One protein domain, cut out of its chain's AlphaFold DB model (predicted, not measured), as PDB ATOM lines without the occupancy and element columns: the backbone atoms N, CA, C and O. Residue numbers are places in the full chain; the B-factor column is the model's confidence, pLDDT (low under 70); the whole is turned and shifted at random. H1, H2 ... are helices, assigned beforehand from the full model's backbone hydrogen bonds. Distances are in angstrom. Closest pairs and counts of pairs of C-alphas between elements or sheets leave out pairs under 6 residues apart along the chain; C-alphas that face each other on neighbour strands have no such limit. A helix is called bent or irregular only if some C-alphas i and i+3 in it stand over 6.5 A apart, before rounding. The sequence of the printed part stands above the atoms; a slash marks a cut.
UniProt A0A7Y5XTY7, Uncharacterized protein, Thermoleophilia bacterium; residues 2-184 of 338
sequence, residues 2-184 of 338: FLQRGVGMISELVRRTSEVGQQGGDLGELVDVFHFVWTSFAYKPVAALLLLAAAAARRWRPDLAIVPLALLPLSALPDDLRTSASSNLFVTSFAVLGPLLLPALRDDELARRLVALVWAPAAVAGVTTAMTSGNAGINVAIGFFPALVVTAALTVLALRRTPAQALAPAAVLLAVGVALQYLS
ATOM      1  N   PHE A   2     491.132 579.518 412.019       28.47
ATOM      2  CA  PHE A   2     490.134 580.290 411.243       28.47
ATOM      3  C   PHE A   2     488.665 579.898 411.500       28.47
ATOM      4  O   PHE A   2     487.812 580.772 411.552       28.47
ATOM      5  N   LEU A   3     488.367 578.619 411.757       36.75
ATOM      6  CA  LEU A   3     486.999 578.166 412.064       36.75
ATOM      7  C   LEU A   3     486.487 578.632 413.440       36.75
ATOM      8  O   LEU A   3     485.324 578.988 413.565       36.75
ATOM      9  N   GLN A   4     487.345 578.691 414.464       37.94
ATOM     10  CA  GLN A   4     486.934 579.106 415.815       37.94
ATOM     11  C   GLN A   4     486.831 580.627 415.968       37.94
ATOM     12  O   GLN A   4     485.912 581.098 416.628       37.94
ATOM     13  N   ARG A   5     487.724 581.405 415.335       37.69
ATOM     14  CA  ARG A   5     487.584 582.872 415.310       37.69
ATOM     15  C   ARG A   5     486.529 583.341 414.308       37.69
ATOM     16  O   ARG A   5     485.807 584.278 414.608       37.69
ATOM     17  N   GLY A   6     486.397 582.678 413.159       37.84
ATOM     18  CA  GLY A   6     485.428 583.044 412.122       37.84
ATOM     19  C   GLY A   6     483.978 582.783 412.525       37.84
ATOM     20  O   GLY A   6     483.153 583.674 412.385       37.84
ATOM     21  N   VAL A   7     483.659 581.604 413.074       50.16
ATOM     22  CA  VAL A   7     482.274 581.277 413.466       50.16
ATOM     23  C   VAL A   7     481.834 582.076 414.692       50.16
ATOM     24  O   VAL A   7     480.722 582.588 414.690       50.16
ATOM     25  N   GLY A   8     482.714 582.260 415.687       49.31
ATOM     26  CA  GLY A   8     482.437 583.117 416.844       49.31
ATOM     27  C   GLY A   8     482.187 584.572 416.441       49.31
ATOM     28  O   GLY A   8     481.188 585.152 416.857       49.31
ATOM     29  N   MET A   9     483.019 585.121 415.544       57.16
ATOM     30  CA  MET A   9     482.794 586.452 414.976       57.16
ATOM     31  C   MET A   9     481.514 586.527 414.150       57.16
ATOM     32  O   MET A   9     480.843 587.536 414.245       57.16
ATOM     33  N   ILE A  10     481.143 585.507 413.369       55.66
ATOM     34  CA  ILE A  10     479.896 585.539 412.588       55.66
ATOM     35  C   ILE A  10     478.682 585.464 413.510       55.66
ATOM     36  O   ILE A  10     477.769 586.256 413.339       55.66
ATOM     37  N   SER A  11     478.655 584.572 414.504       61.16
ATOM     38  CA  SER A  11     477.531 584.505 415.449       61.16
ATOM     39  C   SER A  11     477.422 585.765 416.301       61.16
ATOM     40  O   SER A  11     476.321 586.215 416.596       61.16
ATOM     41  N   GLU A  12     478.557 586.350 416.687       66.56
ATOM     42  CA  GLU A  12     478.577 587.590 417.453       66.56
ATOM     43  C   GLU A  12     478.246 588.802 416.583       66.56
ATOM     44  O   GLU A  12     477.536 589.683 417.047       66.56
ATOM     45  N   LEU A  13     478.681 588.823 415.322       60.75
ATOM     46  CA  LEU A  13     478.280 589.819 414.336       60.75
ATOM     47  C   LEU A  13     476.780 589.708 414.078       60.75
ATOM     48  O   LEU A  13     476.096 590.696 414.247       60.75
ATOM     49  N   VAL A  14     476.245 588.521 413.785       62.41
ATOM     50  CA  VAL A  14     474.801 588.292 413.604       62.41
ATOM     51  C   VAL A  14     474.024 588.738 414.838       62.41
ATOM     52  O   VAL A  14     473.064 589.481 414.697       62.41
ATOM     53  N   ARG A  15     474.475 588.370 416.045       66.69
ATOM     54  CA  ARG A  15     473.842 588.805 417.296       66.69
ATOM     55  C   ARG A  15     473.918 590.322 417.489       66.69
ATOM     56  O   ARG A  15     472.933 590.928 417.877       66.69
ATOM     57  N   ARG A  16     475.063 590.963 417.235       62.53
ATOM     58  CA  ARG A  16     475.218 592.425 417.372       62.53
ATOM     59  C   ARG A  16     474.423 593.179 416.306       62.53
ATOM     60  O   ARG A  16     473.813 594.193 416.616       62.53
ATOM     61  N   THR A  17     474.388 592.670 415.081       62.34
ATOM     62  CA  THR A  17     473.613 593.225 413.970       62.34
ATOM     63  C   THR A  17     472.112 593.044 414.197       62.34
ATOM     64  O   THR A  17     471.352 593.956 413.887       62.34
ATOM     65  N   SER A  18     471.677 591.947 414.829       63.50
ATOM     66  CA  SER A  18     470.286 591.796 415.268       63.50
ATOM     67  C   SER A  18     469.952 592.674 416.475       63.50
ATOM     68  O   SER A  18     468.874 593.244 416.530       63.50
ATOM     69  N   GLU A  19     470.872 592.812 417.436       65.25
ATOM     70  CA  GLU A  19     470.661 593.600 418.661       65.25
ATOM     71  C   GLU A  19     470.677 595.114 418.433       65.25
ATOM     72  O   GLU A  19     470.072 595.833 419.220       65.25
ATOM     73  N   VAL A  20     471.403 595.603 417.422       59.09
ATOM     74  CA  VAL A  20     471.588 597.048 417.180       59.09
ATOM     75  C   VAL A  20     470.977 597.492 415.851       59.09
ATOM     76  O   VAL A  20     470.528 598.624 415.742       59.09
ATOM     77  N   GLY A  21     470.947 596.623 414.838       59.34
ATOM     78  CA  GLY A  21     470.421 596.951 413.511       59.34
ATOM     79  C   GLY A  21     469.014 596.426 413.230       59.34
ATOM     80  O   GLY A  21     468.542 596.631 412.117       59.34
ATOM     81  N   GLN A  22     468.393 595.703 414.176       63.78
ATOM     82  CA  GLN A  22     467.128 594.968 413.990       63.78
ATOM     83  C   GLN A  22     467.115 594.015 412.779       63.78
ATOM     84  O   GLN A  22     466.067 593.630 412.279       63.78
ATOM     85  N   GLN A  23     468.286 593.598 412.297       66.88
ATOM     86  CA  GLN A  23     468.386 592.704 411.144       66.88
ATOM     87  C   GLN A  23     468.321 591.260 411.635       66.88
ATOM     88  O   GLN A  23     469.140 590.852 412.462       66.88
ATOM     89  N   GLY A  24     467.389 590.454 411.132       66.38
ATOM     90  CA  GLY A  24     467.312 589.065 411.586       66.38
ATOM     91  C   GLY A  24     466.078 588.287 411.169       66.38
ATOM     92  O   GLY A  24     466.138 587.057 411.206       66.38
ATOM     93  N   GLY A  25     465.012 588.956 410.724       74.12
ATOM     94  CA  GLY A  25     463.832 588.298 410.197       74.12
ATOM     95  C   GLY A  25     463.008 587.604 411.272       74.12
ATOM     96  O   GLY A  25     463.157 586.399 411.477       74.12
ATOM     97  N   ASP A  26     462.085 588.320 411.909       85.81
ATOM     98  CA  ASP A  26     461.024 587.695 412.705       85.81
ATOM     99  C   ASP A  26     459.650 587.764 412.006       85.81
ATOM    100  O   ASP A  26     459.504 588.229 410.872       85.81
ATOM    101  N   LEU A  27     458.621 587.199 412.650       88.56
ATOM    102  CA  LEU A  27     457.260 587.239 412.106       88.56
ATOM    103  C   LEU A  27     456.668 588.656 412.105       88.56
ATOM    104  O   LEU A  27     455.808 588.928 411.271       88.56
ATOM    105  N   GLY A  28     457.103 589.529 413.017       88.25
ATOM    106  CA  GLY A  28     456.724 590.940 413.035       88.25
ATOM    107  C   GLY A  28     457.270 591.656 411.806       88.25
ATOM    108  O   GLY A  28     456.496 592.236 411.053       88.25
ATOM    109  N   GLU A  29     458.553 591.470 411.503       87.25
ATOM    110  CA  GLU A  29     459.207 592.053 410.331       87.25
ATOM    111  C   GLU A  29     458.554 591.591 409.019       87.25
ATOM    112  O   GLU A  29     458.346 592.380 408.098       87.25
ATOM    113  N   LEU A  30     458.132 590.323 408.933       92.00
ATOM    114  CA  LEU A  30     457.360 589.840 407.783       92.00
ATOM    115  C   LEU A  30     456.004 590.559 407.644       92.00
ATOM    116  O   LEU A  30     455.589 590.890 406.527       92.00
ATOM    117  N   VAL A  31     455.304 590.784 408.761       94.31
ATOM    118  CA  VAL A  31     454.045 591.545 408.788       94.31
ATOM    119  C   VAL A  31     454.291 592.994 408.379       94.31
ATOM    120  O   VAL A  31     453.518 593.519 407.578       94.31
ATOM    121  N   ASP A  32     455.382 593.605 408.833       91.75
ATOM    122  CA  ASP A  32     455.758 594.976 408.490       91.75
ATOM    123  C   ASP A  32     456.111 595.116 407.010       91.75
ATOM    124  O   ASP A  32     455.651 596.049 406.351       91.75
ATOM    125  N   VAL A  33     456.828 594.147 406.433       94.62
ATOM    126  CA  VAL A  33     457.092 594.087 404.988       94.62
ATOM    127  C   VAL A  33     455.785 594.006 404.200       94.62
ATOM    128  O   VAL A  33     455.598 594.745 403.229       94.62
ATOM    129  N   PHE A  34     454.851 593.143 404.611       96.06
ATOM    130  CA  PHE A  34     453.550 593.039 403.949       96.06
ATOM    131  C   PHE A  34     452.731 594.328 404.091       96.06
ATOM    132  O   PHE A  34     452.173 594.825 403.107       96.06
ATOM    133  N   HIS A  35     452.677 594.888 405.299       96.50
ATOM    134  CA  HIS A  35     451.989 596.138 405.589       96.50
ATOM    135  C   HIS A  35     452.567 597.287 404.755       96.50
ATOM    136  O   HIS A  35     451.807 598.043 404.146       96.50
ATOM    137  N   PHE A  36     453.892 597.376 404.643       95.56
ATOM    138  CA  PHE A  36     454.584 598.341 403.797       95.56
ATOM    139  C   PHE A  36     454.203 598.182 402.322       95.56
ATOM    140  O   PHE A  36     453.804 599.159 401.690       95.56
ATOM    141  N   VAL A  37     454.269 596.965 401.764       96.38
ATOM    142  CA  VAL A  37     453.887 596.704 400.362       96.38
ATOM    143  C   VAL A  37     452.432 597.109 400.111       96.38
ATOM    144  O   VAL A  37     452.120 597.739 399.100       96.38
ATOM    145  N   TRP A  38     451.532 596.780 401.038       97.31
ATOM    146  CA  TRP A  38     450.110 597.085 400.908       97.31
ATOM    147  C   TRP A  38     449.799 598.582 401.000       97.31
ATOM    148  O   TRP A  38     448.984 599.103 400.227       97.31
ATOM    149  N   THR A  39     450.417 599.283 401.951       96.31
ATOM    150  CA  THR A  39     450.188 600.717 402.171       96.31
ATOM    151  C   THR A  39     450.855 601.567 401.098       96.31
ATOM    152  O   THR A  39     450.210 602.485 400.596       96.31
ATOM    153  N   SER A  40     452.052 601.189 400.641       94.06
ATOM    154  CA  SER A  40     452.782 601.885 399.571       94.06
ATOM    155  C   SER A  40     452.128 601.756 398.193       94.06
ATOM    156  O   SER A  40     452.391 602.558 397.298       94.06
ATOM    157  N   PHE A  41     451.247 600.768 397.995       97.56
ATOM    158  CA  PHE A  41     450.477 600.640 396.762       97.56
ATOM    159  C   PHE A  41     449.305 601.643 396.747       97.56
ATOM    160  O   PHE A  41     448.148 601.298 397.035       97.56
ATOM    161  N   ALA A  42     449.618 602.897 396.409       97.38
ATOM    162  CA  ALA A  42     448.707 604.041 396.463       97.38
ATOM    163  C   ALA A  42     447.433 603.831 395.622       97.38
ATOM    164  O   ALA A  42     446.317 603.935 396.136       97.38
ATOM    165  N   TYR A  43     447.575 603.439 394.350       98.00
ATOM    166  CA  TYR A  43     446.441 603.290 393.427       98.00
ATOM    167  C   TYR A  43     445.945 601.844 393.266       98.00
ATOM    168  O   TYR A  43     445.390 601.478 392.225       98.00
ATOM    169  N   LYS A  44     446.054 601.014 394.315       97.88
ATOM    170  CA  LYS A  44     445.490 599.650 394.324       97.88
ATOM    171  C   LYS A  44     443.997 599.560 393.935       97.88
ATOM    172  O   LYS A  44     443.659 598.610 393.226       97.88
ATOM    173  N   PRO A  45     443.094 600.521 394.263       98.31
ATOM    174  CA  PRO A  45     441.710 600.460 393.780       98.31
ATOM    175  C   PRO A  45     441.617 600.657 392.263       98.31
ATOM    176  O   PRO A  45     440.835 599.979 391.600       98.31
ATOM    177  N   VAL A  46     442.453 601.535 391.694       98.44
ATOM    178  CA  VAL A  46     442.538 601.744 390.240       98.44
ATOM    179  C   VAL A  46     443.054 600.477 389.565       98.44
ATOM    180  O   VAL A  46     442.467 600.036 388.582       98.44
ATOM    181  N   ALA A  47     444.088 599.838 390.124       98.38
ATOM    182  CA  ALA A  47     444.593 598.564 389.616       98.38
ATOM    183  C   ALA A  47     443.499 597.482 389.597       98.38
ATOM    184  O   ALA A  47     443.311 596.813 388.581       98.38
ATOM    185  N   ALA A  48     442.727 597.353 390.682       98.25
ATOM    186  CA  ALA A  48     441.606 596.420 390.754       98.25
ATOM    187  C   ALA A  48     440.538 596.717 389.686       98.25
ATOM    188  O   ALA A  48     440.100 595.805 388.985       98.25
ATOM    189  N   LEU A  49     440.162 597.988 389.503       98.44
ATOM    190  CA  LEU A  49     439.212 598.400 388.464       98.44
ATOM    191  C   LEU A  49     439.726 598.095 387.052       98.44
ATOM    192  O   LEU A  49     438.959 597.595 386.231       98.44
ATOM    193  N   LEU A  50     441.008 598.339 386.768       98.31
ATOM    194  CA  LEU A  50     441.623 598.019 385.477       98.31
ATOM    195  C   LEU A  50     441.632 596.507 385.222       98.31
ATOM    196  O   LEU A  50     441.265 596.072 384.132       98.31
ATOM    197  N   LEU A  51     441.972 595.690 386.222       98.00
ATOM    198  CA  LEU A  51     441.937 594.227 386.106       98.00
ATOM    199  C   LEU A  51     440.514 593.703 385.859       98.00
ATOM    200  O   LEU A  51     440.306 592.865 384.979       98.00
ATOM    201  N   LEU A  52     439.518 594.231 386.578       97.69
ATOM    202  CA  LEU A  52     438.107 593.884 386.375       97.69
ATOM    203  C   LEU A  52     437.606 594.328 384.994       97.69
ATOM    204  O   LEU A  52     436.951 593.549 384.298       97.69
ATOM    205  N   ALA A  53     437.951 595.543 384.564       97.38
ATOM    206  CA  ALA A  53     437.616 596.058 383.240       97.38
ATOM    207  C   ALA A  53     438.269 595.225 382.130       97.38
ATOM    208  O   ALA A  53     437.612 594.912 381.139       97.38
ATOM    209  N   ALA A  54     439.524 594.803 382.305       96.19
ATOM    210  CA  ALA A  54     440.208 593.909 381.378       96.19
ATOM    211  C   ALA A  54     439.510 592.543 381.298       96.19
ATOM    212  O   ALA A  54     439.248 592.054 380.200       96.19
ATOM    213  N   ALA A  55     439.152 591.946 382.439       95.56
ATOM    214  CA  ALA A  55     438.429 590.677 382.484       95.56
ATOM    215  C   ALA A  55     437.046 590.771 381.812       95.56
ATOM    216  O   ALA A  55     436.684 589.910 381.005       95.56
ATOM    217  N   ALA A  56     436.294 591.843 382.084       96.12
ATOM    218  CA  ALA A  56     435.005 592.107 381.453       96.12
ATOM    219  C   ALA A  56     435.154 592.343 379.939       96.12
ATOM    220  O   ALA A  56     434.484 591.682 379.144       96.12
ATOM    221  N   ALA A  57     436.082 593.205 379.517       94.62
ATOM    222  CA  ALA A  57     436.356 593.471 378.106       94.62
ATOM    223  C   ALA A  57     436.739 592.186 377.364       94.62
ATOM    224  O   ALA A  57     436.182 591.901 376.307       94.62
ATOM    225  N   ARG A  58     437.591 591.338 377.950       92.00
ATOM    226  CA  ARG A  58     437.966 590.038 377.374       92.00
ATOM    227  C   ARG A  58     436.790 589.094 377.145       92.00
ATOM    228  O   ARG A  58     436.873 588.255 376.254       92.00
ATOM    229  N   ARG A  59     435.715 589.209 377.924       93.25
ATOM    230  CA  ARG A  59     434.515 588.383 377.751       93.25
ATOM    231  C   ARG A  59     433.568 588.932 376.677       93.25
ATOM    232  O   ARG A  59     432.907 588.138 376.019       93.25
ATOM    233  N   TRP A  60     433.494 590.252 376.494       94.94
ATOM    234  CA  TRP A  60     432.456 590.890 375.664       94.94
ATOM    235  C   TRP A  60     433.005 591.476 374.359       94.94
ATOM    236  O   TRP A  60     432.408 591.330 373.295       94.94
ATOM    237  N   ARG A  61     434.142 592.170 374.434       94.00
ATOM    238  CA  ARG A  61     434.789 592.907 373.340       94.00
ATOM    239  C   ARG A  61     436.301 592.855 373.558       94.00
ATOM    240  O   ARG A  61     436.867 593.815 374.079       94.00
ATOM    241  N   PRO A  62     436.978 591.754 373.203       90.31
ATOM    242  CA  PRO A  62     438.320 591.528 373.730       90.31
ATOM    243  C   PRO A  62     439.367 592.493 373.156       90.31
ATOM    244  O   PRO A  62     440.400 592.699 373.781       90.31
ATOM    245  N   ASP A  63     439.070 593.170 372.041       90.31
ATOM    246  CA  ASP A  63     439.892 594.277 371.532       90.31
ATOM    247  C   ASP A  63     439.922 595.479 372.485       90.31
ATOM    248  O   ASP A  63     440.909 596.205 372.518       90.31
ATOM    249  N   LEU A  64     438.885 595.673 373.308       93.81
ATOM    250  CA  LEU A  64     438.843 596.738 374.312       93.81
ATOM    251  C   LEU A  64     439.704 596.428 375.541       93.81
ATOM    252  O   LEU A  64     439.961 597.335 376.325       93.81
ATOM    253  N   ALA A  65     440.185 595.190 375.711       93.81
ATOM    254  CA  ALA A  65     441.050 594.827 376.834       93.81
ATOM    255  C   ALA A  65     442.438 595.489 376.753       93.81
ATOM    256  O   ALA A  65     443.127 595.571 377.769       93.81
ATOM    257  N   ILE A  66     442.825 596.011 375.578       94.31
ATOM    258  CA  ILE A  66     444.072 596.767 375.405       94.31
ATOM    259  C   ILE A  66     444.152 597.986 376.301       94.31
ATOM    260  O   ILE A  66     445.191 598.210 376.905       94.31
ATOM    261  N   VAL A  67     443.067 598.748 376.418       94.94
ATOM    262  CA  VAL A  67     443.073 599.998 377.175       94.94
ATOM    263  C   VAL A  67     443.381 599.739 378.653       94.94
ATOM    264  O   VAL A  67     444.383 600.263 379.133       94.94
ATOM    265  N   PRO A  68     442.620 598.901 379.386       96.94
ATOM    266  CA  PRO A  68     442.901 598.684 380.798       96.94
ATOM    267  C   PRO A  68     444.248 597.997 381.055       96.94
ATOM    268  O   PRO A  68     444.906 598.328 382.037       96.94
ATOM    269  N   LEU A  69     444.697 597.086 380.183       95.88
ATOM    270  CA  LEU A  69     445.993 596.415 380.352       95.88
ATOM    271  C   LEU A  69     447.181 597.322 379.996       95.88
ATOM    272  O   LEU A  69     448.220 597.231 380.644       95.88
ATOM    273  N   ALA A  70     447.041 598.226 379.022       95.44
ATOM    274  CA  ALA A  70     448.063 599.227 378.706       95.44
ATOM    275  C   ALA A  70     448.178 600.303 379.793       95.44
ATOM    276  O   ALA A  70     449.266 600.823 380.015       95.44
ATOM    277  N   LEU A  71     447.079 600.618 380.487       97.19
ATOM    278  CA  LEU A  71     447.066 601.553 381.616       97.19
ATOM    279  C   LEU A  71     447.480 600.907 382.946       97.19
ATOM    280  O   LEU A  71     447.740 601.627 383.905       97.19
ATOM    281  N   LEU A  72     447.572 599.574 383.021       97.75
ATOM    282  CA  LEU A  72     447.901 598.853 384.255       97.75
ATOM    283  C   LEU A  72     449.238 599.277 384.893       97.75
ATOM    284  O   LEU A  72     449.275 599.405 386.111       97.75
ATOM    285  N   PRO A  73     450.328 599.565 384.149       97.94
ATOM    286  CA  PRO A  73     451.540 600.098 384.769       97.94
ATOM    287  C   PRO A  73     451.311 601.436 385.484       97.94
ATOM    288  O   PRO A  73     451.904 601.674 386.526       97.94
ATOM    289  N   LEU A  74     450.414 602.297 384.989       97.88
ATOM    290  CA  LEU A  74     450.163 603.603 385.609       97.88
ATOM    291  C   LEU A  74     449.499 603.489 386.983       97.88
ATOM    292  O   LEU A  74     449.692 604.371 387.814       97.88
ATOM    293  N   SER A  75     448.757 602.410 387.263       98.12
ATOM    294  CA  SER A  75     448.207 602.209 388.606       98.12
ATOM    295  C   SER A  75     449.278 601.828 389.627       98.12
ATOM    296  O   SER A  75     449.038 601.985 390.815       98.12
ATOM    297  N   ALA A  76     450.457 601.369 389.203       98.00
ATOM    298  CA  ALA A  76     451.562 601.032 390.098       98.00
ATOM    299  C   ALA A  76     452.449 602.233 390.475       98.00
ATOM    300  O   ALA A  76     453.439 602.051 391.179       98.00
ATOM    301  N   LEU A  77     452.132 603.445 390.007       97.81
ATOM    302  CA  LEU A  77     452.860 604.650 390.402       97.81
ATOM    303  C   LEU A  77     452.726 604.904 391.919       97.81
ATOM    304  O   LEU A  77     451.640 604.705 392.469       97.81
ATOM    305  N   PRO A  78     453.798 605.355 392.594       96.00
ATOM    306  CA  PRO A  78     453.686 605.872 393.952       96.00
ATOM    307  C   PRO A  78     452.972 607.230 393.953       96.00
ATOM    308  O   PRO A  78     452.822 607.874 392.912       96.00
ATOM    309  N   ASP A  79     452.526 607.658 395.128       95.00
ATOM    310  CA  ASP A  79     451.910 608.967 395.362       95.00
ATOM    311  C   ASP A  79     452.915 610.121 395.221       95.00
ATOM    312  O   ASP A  79     452.583 611.157 394.639       95.00
ATOM    313  N   ASP A  80     454.152 609.918 395.676       91.06
ATOM    314  CA  ASP A  80     455.271 610.824 395.433       91.06
ATOM    315  C   ASP A  80     456.251 610.246 394.401       91.06
ATOM    316  O   ASP A  80     456.887 609.207 394.600       91.06
ATOM    317  N   LEU A  81     456.399 610.946 393.274       91.88
ATOM    318  CA  LEU A  81     457.293 610.585 392.166       91.88
ATOM    319  C   LEU A  81     458.709 611.166 392.310       91.88
ATOM    320  O   LEU A  81     459.560 610.907 391.461       91.88
ATOM    321  N   ARG A  82     458.944 612.009 393.320       85.12
ATOM    322  CA  ARG A  82     460.178 612.794 393.479       85.12
ATOM    323  C   ARG A  82     461.139 612.202 394.500       85.12
ATOM    324  O   ARG A  82     462.238 612.719 394.662       85.12
ATOM    325  N   THR A  83     460.748 611.128 395.180       84.81
ATOM    326  CA  THR A  83     461.621 610.447 396.139       84.81
ATOM    327  C   THR A  83     462.569 609.500 395.415       84.81
ATOM    328  O   THR A  83     462.282 608.999 394.327       84.81
ATOM    329  N   SER A  84     463.721 609.194 396.006       82.62
ATOM    330  CA  SER A  84     464.604 608.154 395.462       82.62
ATOM    331  C   SER A  84     464.029 606.740 395.609       82.62
ATOM    332  O   SER A  84     464.530 605.812 394.983       82.62
ATOM    333  N   ALA A  85     462.989 606.560 396.430       90.50
ATOM    334  CA  ALA A  85     462.309 605.282 396.616       90.50
ATOM    335  C   ALA A  85     461.225 605.025 395.555       90.50
ATOM    336  O   ALA A  85     460.764 603.892 395.423       90.50
ATOM    337  N   SER A  86     460.830 606.035 394.771       92.69
ATOM    338  CA  SER A  86     459.685 605.950 393.858       92.69
ATOM    339  C   SER A  86     459.825 604.828 392.817       92.69
ATOM    340  O   SER A  86     458.851 604.136 392.520       92.69
ATOM    341  N   SER A  87     461.035 604.575 392.307       93.62
ATOM    342  CA  SER A  87     461.304 603.443 391.408       93.62
ATOM    343  C   SER A  87     461.116 602.090 392.101       93.62
ATOM    344  O   SER A  87     460.539 601.178 391.513       93.62
ATOM    345  N   ASN A  88     461.550 601.958 393.357       95.12
ATOM    346  CA  ASN A  88     461.388 600.728 394.132       95.12
ATOM    347  C   ASN A  88     459.910 600.465 394.432       95.12
ATOM    348  O   ASN A  88     459.425 599.352 394.233       95.12
ATOM    349  N   LEU A  89     459.173 601.501 394.840       96.19
ATOM    350  CA  LEU A  89     457.735 601.408 395.086       96.19
ATOM    351  C   LEU A  89     456.968 601.004 393.826       96.19
ATOM    352  O   LEU A  89     456.081 600.150 393.900       96.19
ATOM    353  N   PHE A  90     457.350 601.553 392.670       97.44
ATOM    354  CA  PHE A  90     456.790 601.168 391.378       97.44
ATOM    355  C   PHE A  90     457.056 599.697 391.046       97.44
ATOM    356  O   PHE A  90     456.131 598.966 390.688       97.44
ATOM    357  N   VAL A  91     458.306 599.241 391.200       97.50
ATOM    358  CA  VAL A  91     458.689 597.843 390.950       97.50
ATOM    359  C   VAL A  91     457.870 596.896 391.815       97.50
ATOM    360  O   VAL A  91     457.255 595.970 391.287       97.50
ATOM    361  N   THR A  92     457.809 597.158 393.120       97.81
ATOM    362  CA  THR A  92     457.045 596.349 394.073       97.81
ATOM    363  C   THR A  92     455.552 596.344 393.736       97.81
ATOM    364  O   THR A  92     454.957 595.273 393.601       97.81
ATOM    365  N   SER A  93     454.951 597.522 393.534       98.06
ATOM    366  CA  SER A  93     453.513 597.673 393.266       98.06
ATOM    367  C   SER A  93     453.090 597.046 391.939       98.06
ATOM    368  O   SER A  93     452.022 596.445 391.852       98.06
ATOM    369  N   PHE A  94     453.916 597.135 390.895       98.31
ATOM    370  CA  PHE A  94     453.600 596.482 389.628       98.31
ATOM    371  C   PHE A  94     453.812 594.970 389.719       98.31
ATOM    372  O   PHE A  94     452.970 594.213 389.248       98.31
ATOM    373  N   ALA A  95     454.884 594.504 390.368       98.31
ATOM    374  CA  ALA A  95     455.179 593.078 390.503       98.31
ATOM    375  C   ALA A  95     454.079 592.295 391.242       98.31
ATOM    376  O   ALA A  95     453.773 591.165 390.846       98.31
ATOM    377  N   VAL A  96     453.425 592.875 392.260       98.12
ATOM    378  CA  VAL A  96     452.315 592.201 392.970       98.12
ATOM    379  C   VAL A  96     451.083 591.949 392.091       98.12
ATOM    380  O   VAL A  96     450.255 591.106 392.431       98.12
ATOM    381  N   LEU A  97     450.957 592.623 390.942       98.25
ATOM    382  CA  LEU A  97     449.837 592.420 390.017       98.25
ATOM    383  C   LEU A  97     449.959 591.130 389.194       98.25
ATOM    384  O   LEU A  97     448.954 590.650 388.671       98.25
ATOM    385  N   GLY A  98     451.155 590.538 389.094       97.75
ATOM    386  CA  GLY A  98     451.419 589.348 388.279       97.75
ATOM    387  C   GLY A  98     450.461 588.179 388.543       97.75
ATOM    388  O   GLY A  98     449.772 587.747 387.615       97.75
ATOM    389  N   PRO A  99     450.337 587.680 389.787       97.88
ATOM    390  CA  PRO A  99     449.440 586.574 390.106       97.88
ATOM    391  C   PRO A  99     447.968 586.907 389.860       97.88
ATOM    392  O   PRO A  99     447.188 586.015 389.537       97.88
ATOM    393  N   LEU A 100     447.579 588.185 389.946       97.81
ATOM    394  CA  LEU A 100     446.203 588.624 389.691       97.81
ATOM    395  C   LEU A 100     445.814 588.523 388.207       97.81
ATOM    396  O   LEU A 100     444.628 588.499 387.886       97.81
ATOM    397  N   LEU A 101     446.791 588.411 387.301       97.25
ATOM    398  CA  LEU A 101     446.563 588.155 385.875       97.25
ATOM    399  C   LEU A 101     446.360 586.663 385.563       97.25
ATOM    400  O   LEU A 101     445.823 586.332 384.502       97.25
ATOM    401  N   LEU A 102     446.739 585.747 386.469       96.56
ATOM    402  CA  LEU A 102     446.640 584.300 386.236       96.56
ATOM    403  C   LEU A 102     445.221 583.797 385.950       96.56
ATOM    404  O   LEU A 102     445.094 582.957 385.063       96.56
ATOM    405  N   PRO A 103     444.142 584.275 386.600       96.19
ATOM    406  CA  PRO A 103     442.792 583.829 386.260       96.19
ATOM    407  C   PRO A 103     442.435 584.041 384.780       96.19
ATOM    408  O   PRO A 103     441.761 583.201 384.186       96.19
ATOM    409  N   ALA A 104     442.932 585.118 384.157       94.00
ATOM    410  CA  ALA A 104     442.737 585.400 382.731       94.00
ATOM    411  C   ALA A 104     443.642 584.559 381.807       94.00
ATOM    412  O   ALA A 104     443.409 584.506 380.596       94.00
ATOM    413  N   LEU A 105     444.664 583.916 382.373       95.31
ATOM    414  CA  LEU A 105     445.703 583.133 381.697       95.31
ATOM    415  C   LEU A 105     445.759 581.684 382.202       95.31
ATOM    416  O   LEU A 105     446.764 581.005 382.022       95.31
ATOM    417  N   ARG A 106     444.699 581.195 382.852       94.88
ATOM    418  CA  ARG A 106     444.710 579.906 383.566       94.88
ATOM    419  C   ARG A 106     445.066 578.711 382.674       94.88
ATOM    420  O   ARG A 106     445.684 577.758 383.141       94.88
ATOM    421  N   ASP A 107     444.703 578.797 381.397       95.50
ATOM    422  CA  ASP A 107     444.924 577.757 380.393       95.50
ATOM    423  C   ASP A 107     446.295 577.903 379.691       95.50
ATOM    424  O   ASP A 107     446.713 577.017 378.950       95.50
ATOM    425  N   ASP A 108     447.035 578.988 379.954       96.56
ATOM    426  CA  ASP A 108     448.363 579.241 379.392       96.56
ATOM    427  C   ASP A 108     449.446 578.576 380.262       96.56
ATOM    428  O   ASP A 108     449.675 578.916 381.428       96.56
ATOM    429  N   GLU A 109     450.108 577.560 379.707       97.31
ATOM    430  CA  GLU A 109     451.169 576.830 380.402       97.31
ATOM    431  C   GLU A 109     452.410 577.692 380.668       97.31
ATOM    432  O   GLU A 109     453.019 577.575 381.735       97.31
ATOM    433  N   LEU A 110     452.768 578.584 379.741       97.19
ATOM    434  CA  LEU A 110     453.910 579.474 379.912       97.19
ATOM    435  C   LEU A 110     453.649 580.452 381.059       97.19
ATOM    436  O   LEU A 110     454.527 580.630 381.900       97.19
ATOM    437  N   ALA A 111     452.445 581.026 381.148       97.69
ATOM    438  CA  ALA A 111     452.063 581.916 382.244       97.69
ATOM    439  C   ALA A 111     452.224 581.241 383.616       97.69
ATOM    440  O   ALA A 111     452.848 581.800 384.520       97.69
ATOM    441  N   ARG A 112     451.731 580.002 383.758       98.00
ATOM    442  CA  ARG A 112     451.868 579.219 384.999       98.00
ATOM    443  C   ARG A 112     453.328 578.915 385.333       98.00
ATOM    444  O   ARG A 112     453.729 579.080 386.483       98.00
ATOM    445  N   ARG A 113     454.133 578.514 384.339       98.38
ATOM    446  CA  ARG A 113     455.571 578.255 384.521       98.38
ATOM    447  C   ARG A 113     456.328 579.521 384.922       98.38
ATOM    448  O   ARG A 113     457.140 579.455 385.834       98.38
ATOM    449  N   LEU A 114     456.045 580.666 384.299       98.38
ATOM    450  CA  LEU A 114     456.670 581.945 384.653       98.38
ATOM    451  C   LEU A 114     456.345 582.350 386.094       98.38
ATOM    452  O   LEU A 114     457.241 582.774 386.823       98.38
ATOM    453  N   VAL A 115     455.095 582.183 386.536       98.31
ATOM    454  CA  VAL A 115     454.751 582.499 387.928       98.31
ATOM    455  C   VAL A 115     455.433 581.538 388.903       98.31
ATOM    456  O   VAL A 115     456.055 581.987 389.861       98.31
ATOM    457  N   ALA A 116     455.374 580.232 388.646       98.31
ATOM    458  CA  ALA A 116     455.929 579.233 389.555       98.31
ATOM    459  C   ALA A 116     457.465 579.264 389.630       98.31
ATOM    460  O   ALA A 116     458.026 579.114 390.710       98.31
ATOM    461  N   LEU A 117     458.146 579.446 388.494       98.44
ATOM    462  CA  LEU A 117     459.603 579.301 388.393       98.44
ATOM    463  C   LEU A 117     460.366 580.623 388.491       98.44
ATOM    464  O   LEU A 117     461.573 580.596 388.709       98.44
ATOM    465  N   VAL A 118     459.698 581.767 388.307       98.56
ATOM    466  CA  VAL A 118     460.361 583.081 388.314       98.56
ATOM    467  C   VAL A 118     459.698 584.032 389.300       98.56
ATOM    468  O   VAL A 118     460.376 584.543 390.186       98.56
ATOM    469  N   TRP A 119     458.381 584.248 389.203       98.69
ATOM    470  CA  TRP A 119     457.693 585.206 390.078       98.69
ATOM    471  C   TRP A 119     457.746 584.787 391.552       98.69
ATOM    472  O   TRP A 119     458.107 585.599 392.396       98.69
ATOM    473  N   ALA A 120     457.429 583.527 391.871       98.56
ATOM    474  CA  ALA A 120     457.393 583.052 393.253       98.56
ATOM    475  C   ALA A 120     458.785 583.050 393.918       98.56
ATOM    476  O   ALA A 120     458.904 583.615 395.006       98.56
ATOM    477  N   PRO A 121     459.862 582.538 393.283       98.62
ATOM    478  CA  PRO A 121     461.215 582.697 393.815       98.62
ATOM    479  C   PRO A 121     461.639 584.163 393.978       98.62
ATOM    480  O   PRO A 121     462.284 584.494 394.967       98.62
ATOM    481  N   ALA A 122     461.248 585.052 393.059       98.56
ATOM    482  CA  ALA A 122     461.525 586.483 393.181       98.56
ATOM    483  C   ALA A 122     460.747 587.143 394.329       98.56
ATOM    484  O   ALA A 122     461.275 588.028 394.991       98.56
ATOM    485  N   ALA A 123     459.514 586.707 394.605       98.31
ATOM    486  CA  ALA A 123     458.754 587.166 395.767       98.31
ATOM    487  C   ALA A 123     459.464 586.780 397.070       98.31
ATOM    488  O   ALA A 123     459.646 587.626 397.943       98.31
ATOM    489  N   VAL A 124     459.936 585.529 397.166       97.88
ATOM    490  CA  VAL A 124     460.744 585.064 398.303       97.88
ATOM    491  C   VAL A 124     462.026 585.886 398.413       97.88
ATOM    492  O   VAL A 124     462.307 586.413 399.481       97.88
ATOM    493  N   ALA A 125     462.758 586.079 397.312       98.06
ATOM    494  CA  ALA A 125     463.973 586.888 397.303       98.06
ATOM    495  C   ALA A 125     463.714 588.342 397.731       98.06
ATOM    496  O   ALA A 125     464.507 588.902 398.484       98.06
ATOM    497  N   GLY A 126     462.611 588.952 397.289       97.62
ATOM    498  CA  GLY A 126     462.204 590.299 397.690       97.62
ATOM    499  C   GLY A 126     461.937 590.399 399.188       97.62
ATOM    500  O   GLY A 126     462.510 591.259 399.853       97.62
ATOM    501  N   VAL A 127     461.141 589.477 399.734       96.50
ATOM    502  CA  VAL A 127     460.858 589.405 401.176       96.50
ATOM    503  C   VAL A 127     462.140 589.169 401.973       96.50
ATOM    504  O   VAL A 127     462.410 589.906 402.912       96.50
ATOM    505  N   THR A 128     462.980 588.214 401.567       95.44
ATOM    506  CA  THR A 128     464.272 587.961 402.220       95.44
ATOM    507  C   THR A 128     465.177 589.189 402.177       95.44
ATOM    508  O   THR A 128     465.823 589.493 403.172       95.44
ATOM    509  N   THR A 129     465.219 589.920 401.061       94.88
ATOM    510  CA  THR A 129     466.030 591.144 400.951       94.88
ATOM    511  C   THR A 129     465.529 592.230 401.898       94.88
ATOM    512  O   THR A 129     466.334 592.910 402.525       94.88
ATOM    513  N   ALA A 130     464.210 592.376 402.031       93.50
ATOM    514  CA  ALA A 130     463.617 593.317 402.970       93.50
ATOM    515  C   ALA A 130     463.930 592.941 404.425       93.50
ATOM    516  O   ALA A 130     464.430 593.783 405.157       93.50
ATOM    517  N   MET A 131     463.745 591.666 404.793       90.75
ATOM    518  CA  MET A 131     463.970 591.148 406.154       90.75
ATOM    519  C   MET A 131     465.447 591.097 406.589       90.75
ATOM    520  O   MET A 131     465.782 590.757 407.720       90.75
ATOM    521  N   THR A 132     466.371 591.314 405.654       89.00
ATOM    522  CA  THR A 132     467.818 591.292 405.922       89.00
ATOM    523  C   THR A 132     468.448 592.667 405.748       89.00
ATOM    524  O   THR A 132     469.672 592.793 405.706       89.00
ATOM    525  N   SER A 133     467.631 593.718 405.637       87.38
ATOM    526  CA  SER A 133     468.091 595.067 405.349       87.38
ATOM    527  C   SER A 133     467.553 596.076 406.351       87.38
ATOM    528  O   SER A 133     466.358 596.121 406.599       87.38
ATOM    529  N   GLY A 134     468.410 596.998 406.797       81.44
ATOM    530  CA  GLY A 134     467.980 598.144 407.610       81.44
ATOM    531  C   GLY A 134     466.988 599.096 406.918       81.44
ATOM    532  O   GLY A 134     466.401 599.934 407.583       81.44
ATOM    533  N   ASN A 135     466.761 598.974 405.600       84.31
ATOM    534  CA  ASN A 135     465.730 599.748 404.885       84.31
ATOM    535  C   ASN A 135     464.383 599.005 404.765       84.31
ATOM    536  O   ASN A 135     463.475 599.497 404.085       84.31
ATOM    537  N   ALA A 136     464.270 597.812 405.356       88.88
ATOM    538  CA  ALA A 136     463.056 597.007 405.428       88.88
ATOM    539  C   ALA A 136     462.298 596.922 404.081       88.88
ATOM    540  O   ALA A 136     462.871 596.607 403.029       88.88
ATOM    541  N   GLY A 137     460.995 597.221 404.097       91.81
ATOM    542  CA  GLY A 137     460.079 597.066 402.966       91.81
ATOM    543  C   GLY A 137     460.479 597.805 401.680       91.81
ATOM    544  O   GLY A 137     460.170 597.325 400.587       91.81
ATOM    545  N   ILE A 138     461.225 598.916 401.764       92.69
ATOM    546  CA  ILE A 138     461.698 599.656 400.576       92.69
ATOM    547  C   ILE A 138     462.564 598.755 399.681       92.69
ATOM    548  O   ILE A 138     462.540 598.879 398.452       92.69
ATOM    549  N   ASN A 139     463.298 597.816 400.283       95.06
ATOM    550  CA  ASN A 139     464.230 596.940 399.586       95.06
ATOM    551  C   ASN A 139     463.596 595.663 399.014       95.06
ATOM    552  O   ASN A 139     464.289 594.921 398.312       95.06
ATOM    553  N   VAL A 140     462.283 595.445 399.191       97.31
ATOM    554  CA  VAL A 140     461.552 594.352 398.516       97.31
ATOM    555  C   VAL A 140     461.816 594.369 397.010       97.31
ATOM    556  O   VAL A 140     462.058 593.326 396.404       97.31
ATOM    557  N   ALA A 141     461.832 595.562 396.411       97.12
ATOM    558  CA  ALA A 141     461.995 595.763 394.975       97.12
ATOM    559  C   ALA A 141     463.260 595.115 394.391       97.12
ATOM    560  O   ALA A 141     463.239 594.681 393.240       97.12
ATOM    561  N   ILE A 142     464.344 595.023 395.169       96.06
ATOM    562  CA  ILE A 142     465.639 594.499 394.712       96.06
ATOM    563  C   ILE A 142     465.505 593.015 394.355       96.06
ATOM    564  O   ILE A 142     465.768 592.619 393.220       96.06
ATOM    565  N   GLY A 143     465.041 592.198 395.305       96.62
ATOM    566  CA  GLY A 143     464.808 590.772 395.066       96.62
ATOM    567  C   GLY A 143     463.578 590.507 394.193       96.62
ATOM    568  O   GLY A 143     463.527 589.502 393.485       96.62
ATOM    569  N   PHE A 144     462.612 591.432 394.191       97.44
ATOM    570  CA  PHE A 144     461.343 591.279 393.481       97.44
ATOM    571  C   PHE A 144     461.371 591.782 392.026       97.44
ATOM    572  O   PHE A 144     460.405 591.604 391.285       97.44
ATOM    573  N   PHE A 145     462.487 592.344 391.556       97.88
ATOM    574  CA  PHE A 145     462.625 592.831 390.180       97.88
ATOM    575  C   PHE A 145     462.310 591.777 389.093       97.88
ATOM    576  O   PHE A 145     461.610 592.107 388.135       97.88
ATOM    577  N   PRO A 146     462.705 590.490 389.197       98.50
ATOM    578  CA  PRO A 146     462.303 589.499 388.195       98.50
ATOM    579  C   PRO A 146     460.777 589.302 388.111       98.50
ATOM    580  O   PRO A 146     460.246 589.019 387.034       98.50
ATOM    581  N   ALA A 147     460.042 589.504 389.210       98.50
ATOM    582  CA  ALA A 147     458.583 589.434 389.220       98.50
ATOM    583  C   ALA A 147     457.919 590.604 388.475       98.50
ATOM    584  O   ALA A 147     456.862 590.405 387.871       98.50
ATOM    585  N   LEU A 148     458.543 591.790 388.437       97.94
ATOM    586  CA  LEU A 148     458.136 592.897 387.556       97.94
ATOM    587  C   LEU A 148     458.175 592.446 386.090       97.94
ATOM    588  O   LEU A 148     457.199 592.620 385.359       97.94
ATOM    589  N   VAL A 149     459.281 591.821 385.670       97.75
ATOM    590  CA  VAL A 149     459.467 591.334 384.292       97.75
ATOM    591  C   VAL A 149     458.430 590.265 383.945       97.75
ATOM    592  O   VAL A 149     457.815 590.324 382.879       97.75
ATOM    593  N   VAL A 150     458.174 589.322 384.860       98.31
ATOM    594  CA  VAL A 150     457.103 588.328 384.684       98.31
ATOM    595  C   VAL A 150     455.746 589.012 384.565       98.31
ATOM    596  O   VAL A 150     454.991 588.695 383.653       98.31
ATOM    597  N   THR A 151     455.438 589.983 385.421       98.25
ATOM    598  CA  THR A 151     454.154 590.697 385.379       98.25
ATOM    599  C   THR A 151     453.964 591.463 384.068       98.25
ATOM    600  O   THR A 151     452.878 591.433 383.482       98.25
ATOM    601  N   ALA A 152     455.030 592.065 383.536       96.75
ATOM    602  CA  ALA A 152     455.023 592.679 382.213       96.75
ATOM    603  C   ALA A 152     454.729 591.642 381.116       96.75
ATOM    604  O   ALA A 152     453.839 591.845 380.289       96.75
ATOM    605  N   ALA A 153     455.412 590.494 381.147       95.88
ATOM    606  CA  ALA A 153     455.189 589.405 380.198       95.88
ATOM    607  C   ALA A 153     453.756 588.852 380.275       95.88
ATOM    608  O   ALA A 153     453.135 588.628 379.238       95.88
ATOM    609  N   LEU A 154     453.198 588.691 381.479       96.94
ATOM    610  CA  LEU A 154     451.811 588.272 381.689       96.94
ATOM    611  C   LEU A 154     450.818 589.309 381.156       96.94
ATOM    612  O   LEU A 154     449.836 588.937 380.520       96.94
ATOM    613  N   THR A 155     451.089 590.604 381.335       95.69
ATOM    614  CA  THR A 155     450.254 591.686 380.780       95.69
ATOM    615  C   THR A 155     450.223 591.618 379.251       95.69
ATOM    616  O   THR A 155     449.163 591.723 378.635       95.69
ATOM    617  N   VAL A 156     451.375 591.350 378.627       93.81
ATOM    618  CA  VAL A 156     451.487 591.144 377.178       93.81
ATOM    619  C   VAL A 156     450.772 589.865 376.728       93.81
ATOM    620  O   VAL A 156     450.017 589.892 375.754       93.81
ATOM    621  N   LEU A 157     450.971 588.745 377.433       93.75
ATOM    622  CA  LEU A 157     450.282 587.473 377.178       93.75
ATOM    623  C   LEU A 157     448.762 587.644 377.261       93.75
ATOM    624  O   LEU A 157     448.034 587.121 376.418       93.75
ATOM    625  N   ALA A 158     448.285 588.453 378.208       93.19
ATOM    626  CA  ALA A 158     446.874 588.759 378.380       93.19
ATOM    627  C   ALA A 158     446.264 589.580 377.226       93.19
ATOM    628  O   ALA A 158     445.037 589.644 377.121       93.19
ATOM    629  N   LEU A 159     447.078 590.159 376.339       88.44
ATOM    630  CA  LEU A 159     446.616 590.901 375.163       88.44
ATOM    631  C   LEU A 159     446.692 590.135 373.848       88.44
ATOM    632  O   LEU A 159     446.025 590.548 372.901       88.44
ATOM    633  N   ARG A 160     447.513 589.078 373.756       73.06
ATOM    634  CA  ARG A 160     447.990 588.489 372.490       73.06
ATOM    635  C   ARG A 160     446.892 588.276 371.437       73.06
ATOM    636  O   ARG A 160     446.229 587.245 371.393       73.06
ATOM    637  N   ARG A 161     446.783 589.256 370.538       71.38
ATOM    638  CA  ARG A 161     446.022 589.208 369.281       71.38
ATOM    639  C   ARG A 161     446.863 589.695 368.108       71.38
ATOM    640  O   ARG A 161     446.842 589.075 367.053       71.38
ATOM    641  N   THR A 162     447.665 590.746 368.311       81.50
ATOM    642  CA  THR A 162     448.618 591.271 367.317       81.50
ATOM    643  C   THR A 162     449.926 591.751 367.976       81.50
ATOM    644  O   THR A 162     449.914 592.103 369.160       81.50
ATOM    645  N   PRO A 163     451.054 591.821 367.235       82.12
ATOM    646  CA  PRO A 163     452.320 592.351 367.753       82.12
ATOM    647  C   PRO A 163     452.231 593.802 368.246       82.12
ATOM    648  O   PRO A 163     452.794 594.132 369.282       82.12
ATOM    649  N   ALA A 164     451.481 594.666 367.553       82.62
ATOM    650  CA  ALA A 164     451.334 596.072 367.936       82.62
ATOM    651  C   ALA A 164     450.635 596.238 369.298       82.62
ATOM    652  O   ALA A 164     451.059 597.042 370.125       82.62
ATOM    653  N   GLN A 165     449.604 595.433 369.568       83.81
ATOM    654  CA  GLN A 165     448.885 595.461 370.847       83.81
ATOM    655  C   GLN A 165     449.743 594.932 372.005       83.81
ATOM    656  O   GLN A 165     449.623 595.414 373.128       83.81
ATOM    657  N   ALA A 166     450.641 593.983 371.729       83.44
ATOM    658  CA  ALA A 166     451.606 593.476 372.700       83.44
ATOM    659  C   ALA A 166     452.646 594.534 373.120       83.44
ATOM    660  O   ALA A 166     453.131 594.493 374.247       83.44
ATOM    661  N   LEU A 167     452.973 595.496 372.248       88.50
ATOM    662  CA  LEU A 167     453.955 596.542 372.550       88.50
ATOM    663  C   LEU A 167     453.404 597.654 373.447       88.50
ATOM    664  O   LEU A 167     454.183 598.279 374.158       88.50
ATOM    665  N   ALA A 168     452.091 597.895 373.451       90.56
ATOM    666  CA  ALA A 168     451.487 599.002 374.195       90.56
ATOM    667  C   ALA A 168     451.797 598.991 375.711       90.56
ATOM    668  O   ALA A 168     452.374 599.968 376.189       90.56
ATOM    669  N   PRO A 169     451.502 597.924 376.486       90.50
ATOM    670  CA  PRO A 169     451.820 597.908 377.918       90.50
ATOM    671  C   PRO A 169     453.328 597.945 378.186       90.50
ATOM    672  O   PRO A 169     453.759 598.564 379.154       90.50
ATOM    673  N   ALA A 170     454.139 597.322 377.323       91.12
ATOM    674  CA  ALA A 170     455.594 597.351 377.445       91.12
ATOM    675  C   ALA A 170     456.150 598.768 377.227       91.12
ATOM    676  O   ALA A 170     457.012 599.210 377.979       91.12
ATOM    677  N   ALA A 171     455.623 599.503 376.245       93.56
ATOM    678  CA  ALA A 171     456.000 600.886 375.984       93.56
ATOM    679  C   ALA A 171     455.614 601.807 377.148       93.56
ATOM    680  O   ALA A 171     456.433 602.624 377.557       93.56
ATOM    681  N   VAL A 172     454.413 601.645 377.721       95.56
ATOM    682  CA  VAL A 172     453.993 602.408 378.911       95.56
ATOM    683  C   VAL A 172     454.890 602.083 380.106       95.56
ATOM    684  O   VAL A 172     455.379 603.000 380.756       95.56
ATOM    685  N   LEU A 173     455.170 600.802 380.361       95.38
ATOM    686  CA  LEU A 173     456.074 600.371 381.430       95.38
ATOM    687  C   LEU A 173     457.474 600.984 381.281       95.38
ATOM    688  O   LEU A 173     458.010 601.529 382.242       95.38
ATOM    689  N   LEU A 174     458.055 600.923 380.078       94.44
ATOM    690  CA  LEU A 174     459.366 601.508 379.791       94.44
ATOM    691  C   LEU A 174     459.347 603.030 379.939       94.44
ATOM    692  O   LEU A 174     460.254 603.585 380.550       94.44
ATOM    693  N   ALA A 175     458.314 603.702 379.427       95.81
ATOM    694  CA  ALA A 175     458.167 605.147 379.555       95.81
ATOM    695  C   ALA A 175     458.072 605.576 381.025       95.81
ATOM    696  O   ALA A 175     458.738 606.529 381.421       95.81
ATOM    697  N   VAL A 176     457.305 604.848 381.845       95.25
ATOM    698  CA  VAL A 176     457.207 605.093 383.290       95.25
ATOM    699  C   VAL A 176     458.546 604.846 383.979       95.25
ATOM    700  O   VAL A 176     458.999 605.708 384.725       95.25
ATOM    701  N   GLY A 177     459.213 603.722 383.705       92.00
ATOM    702  CA  GLY A 177     460.514 603.410 384.302       92.00
ATOM    703  C   GLY A 177     461.576 604.464 383.975       92.00
ATOM    704  O   GLY A 177     462.275 604.936 384.869       92.00
ATOM    705  N   VAL A 178     461.645 604.894 382.712       92.19
ATOM    706  CA  VAL A 178     462.522 605.989 382.278       92.19
ATOM    707  C   VAL A 178     462.142 607.292 382.978       92.19
ATOM    708  O   VAL A 178     463.017 607.962 383.516       92.19
ATOM    709  N   ALA A 179     460.857 607.650 383.022       92.94
ATOM    710  CA  ALA A 179     460.416 608.871 383.688       92.94
ATOM    711  C   ALA A 179     460.817 608.881 385.171       92.94
ATOM    712  O   ALA A 179     461.452 609.834 385.612       92.94
ATOM    713  N   LEU A 180     460.534 607.811 385.919       91.88
ATOM    714  CA  LEU A 180     460.900 607.700 387.336       91.88
ATOM    715  C   LEU A 180     462.414 607.829 387.558       91.88
ATOM    716  O   LEU A 180     462.828 608.500 388.499       91.88
ATOM    717  N   GLN A 181     463.232 607.268 386.661       87.25
ATOM    718  CA  GLN A 181     464.693 607.370 386.732       87.25
ATOM    719  C   GLN A 181     465.219 608.804 386.548       87.25
ATOM    720  O   GLN A 181     466.274 609.139 387.079       87.25
ATOM    721  N   TYR A 182     464.522 609.646 385.779       89.06
ATOM    722  CA  TYR A 182     464.947 611.028 385.508       89.06
ATOM    723  C   TYR A 182     464.262 612.072 386.402       89.06
ATOM    724  O   TYR A 182     464.767 613.190 386.544       89.06
ATOM    725  N   LEU A 183     463.122 611.729 387.007       90.56
ATOM    726  CA  LEU A 183     462.386 612.608 387.921       90.56
ATOM    727  C   LEU A 183     463.034 612.712 389.304       90.56
ATOM    728  O   LEU A 183     462.823 613.711 389.989       90.56
ATOM    729  N   SER A 184     463.839 611.723 389.687       85.62
ATOM    730  CA  SER A 184     464.490 611.650 390.989       85.62
ATOM    731  C   SER A 184     465.953 611.256 390.828       85.62
ATOM    732  O   SER A 184     466.274 610.295 390.132       85.62
TER     733      SER A 184
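AT A GLANCE: This is residues 2 to 184 of the 338 residues of an uncharacterized protein of Thermoleophilia bacterium (UniProt A0A7Y5XTY7). An elongated body of helices is built round bent H8, with bent H7 along one side and H9 along another; residues 2 to 13 of H1 stick out at one end, and the H3-H4 hairpin makes the other. H2 crosses H7b and H8a. There are 183 residues printed, all-helix class, with nine named helices, H1 to H9 in order; only just compact, close to loose, radius of gyration of the C-alphas 19.0 A, spans 67 by 37 by 26 A.

IN THESE COORDINATES: Find C-alpha 109 at (451.169, 576.830, 380.402), where H7, residues 109 to 131, begins. H7 and H8, residues 136 to 157, were each assigned as one helix by hydrogen bonds but are bent: C-alphas 117 and 120 are 6.5 A apart, 143 and 146 7.4 A. Their arms are H7a, 109 to 117, H7b, 120 to 131, H8a, 136 to 143, and H8b, 146 to 157. H1, residues 2 to 21, spans 25.9 A; H2 is 27 to 40, H3 44 to 60, H4 62 to 75, H5 86 to 95, H6 99 to 105. H9, 163 to 183, spans 30.3 A to C-alpha 183 at (462.386, 612.608, 387.921).

HOW THE PARTS SIT: Look first at the hub, H8. H7b and H8a form a hairpin, C-alphas of Gly 126 and Gly 143 closest at 3.7 A. H8a touches H2, closest C-alphas Val 33 and Gly 137, 4.7 A, about perpendicular at 79 degrees. H8b touches H6, closest C-alphas Leu 101 and Leu 154, 6.7 A. H4, H5, H8b and H9 form a bundle, a group of helices together; H4 touches H9, closest C-alphas Ala 70 and Pro 169, 4.1 A. H3 and H4 form a hairpin, closest C-alphas Ala 54 and Ala 65, 4.7 A. H1 touches no helix. Every O i to N i+4 pair is within hydrogen-bond range in H2, H3, H5, H7a, H7b and H8b, but 15 of 16 in H1, 14 of 17 in H9, 4 of 10 in H4, 1 of 3 in H6 and 0 of 4 in H8a, where O i to N i+3 gives 6 of 11, 3 of 4 and 4 of 5 for the last three.

THE WHOLE: The farthest C-alphas, Gln 4 and Trp 60, are 68.7 A apart. The printed part has no cut and no long link. Residues 2 to 24 have pLDDT under 70.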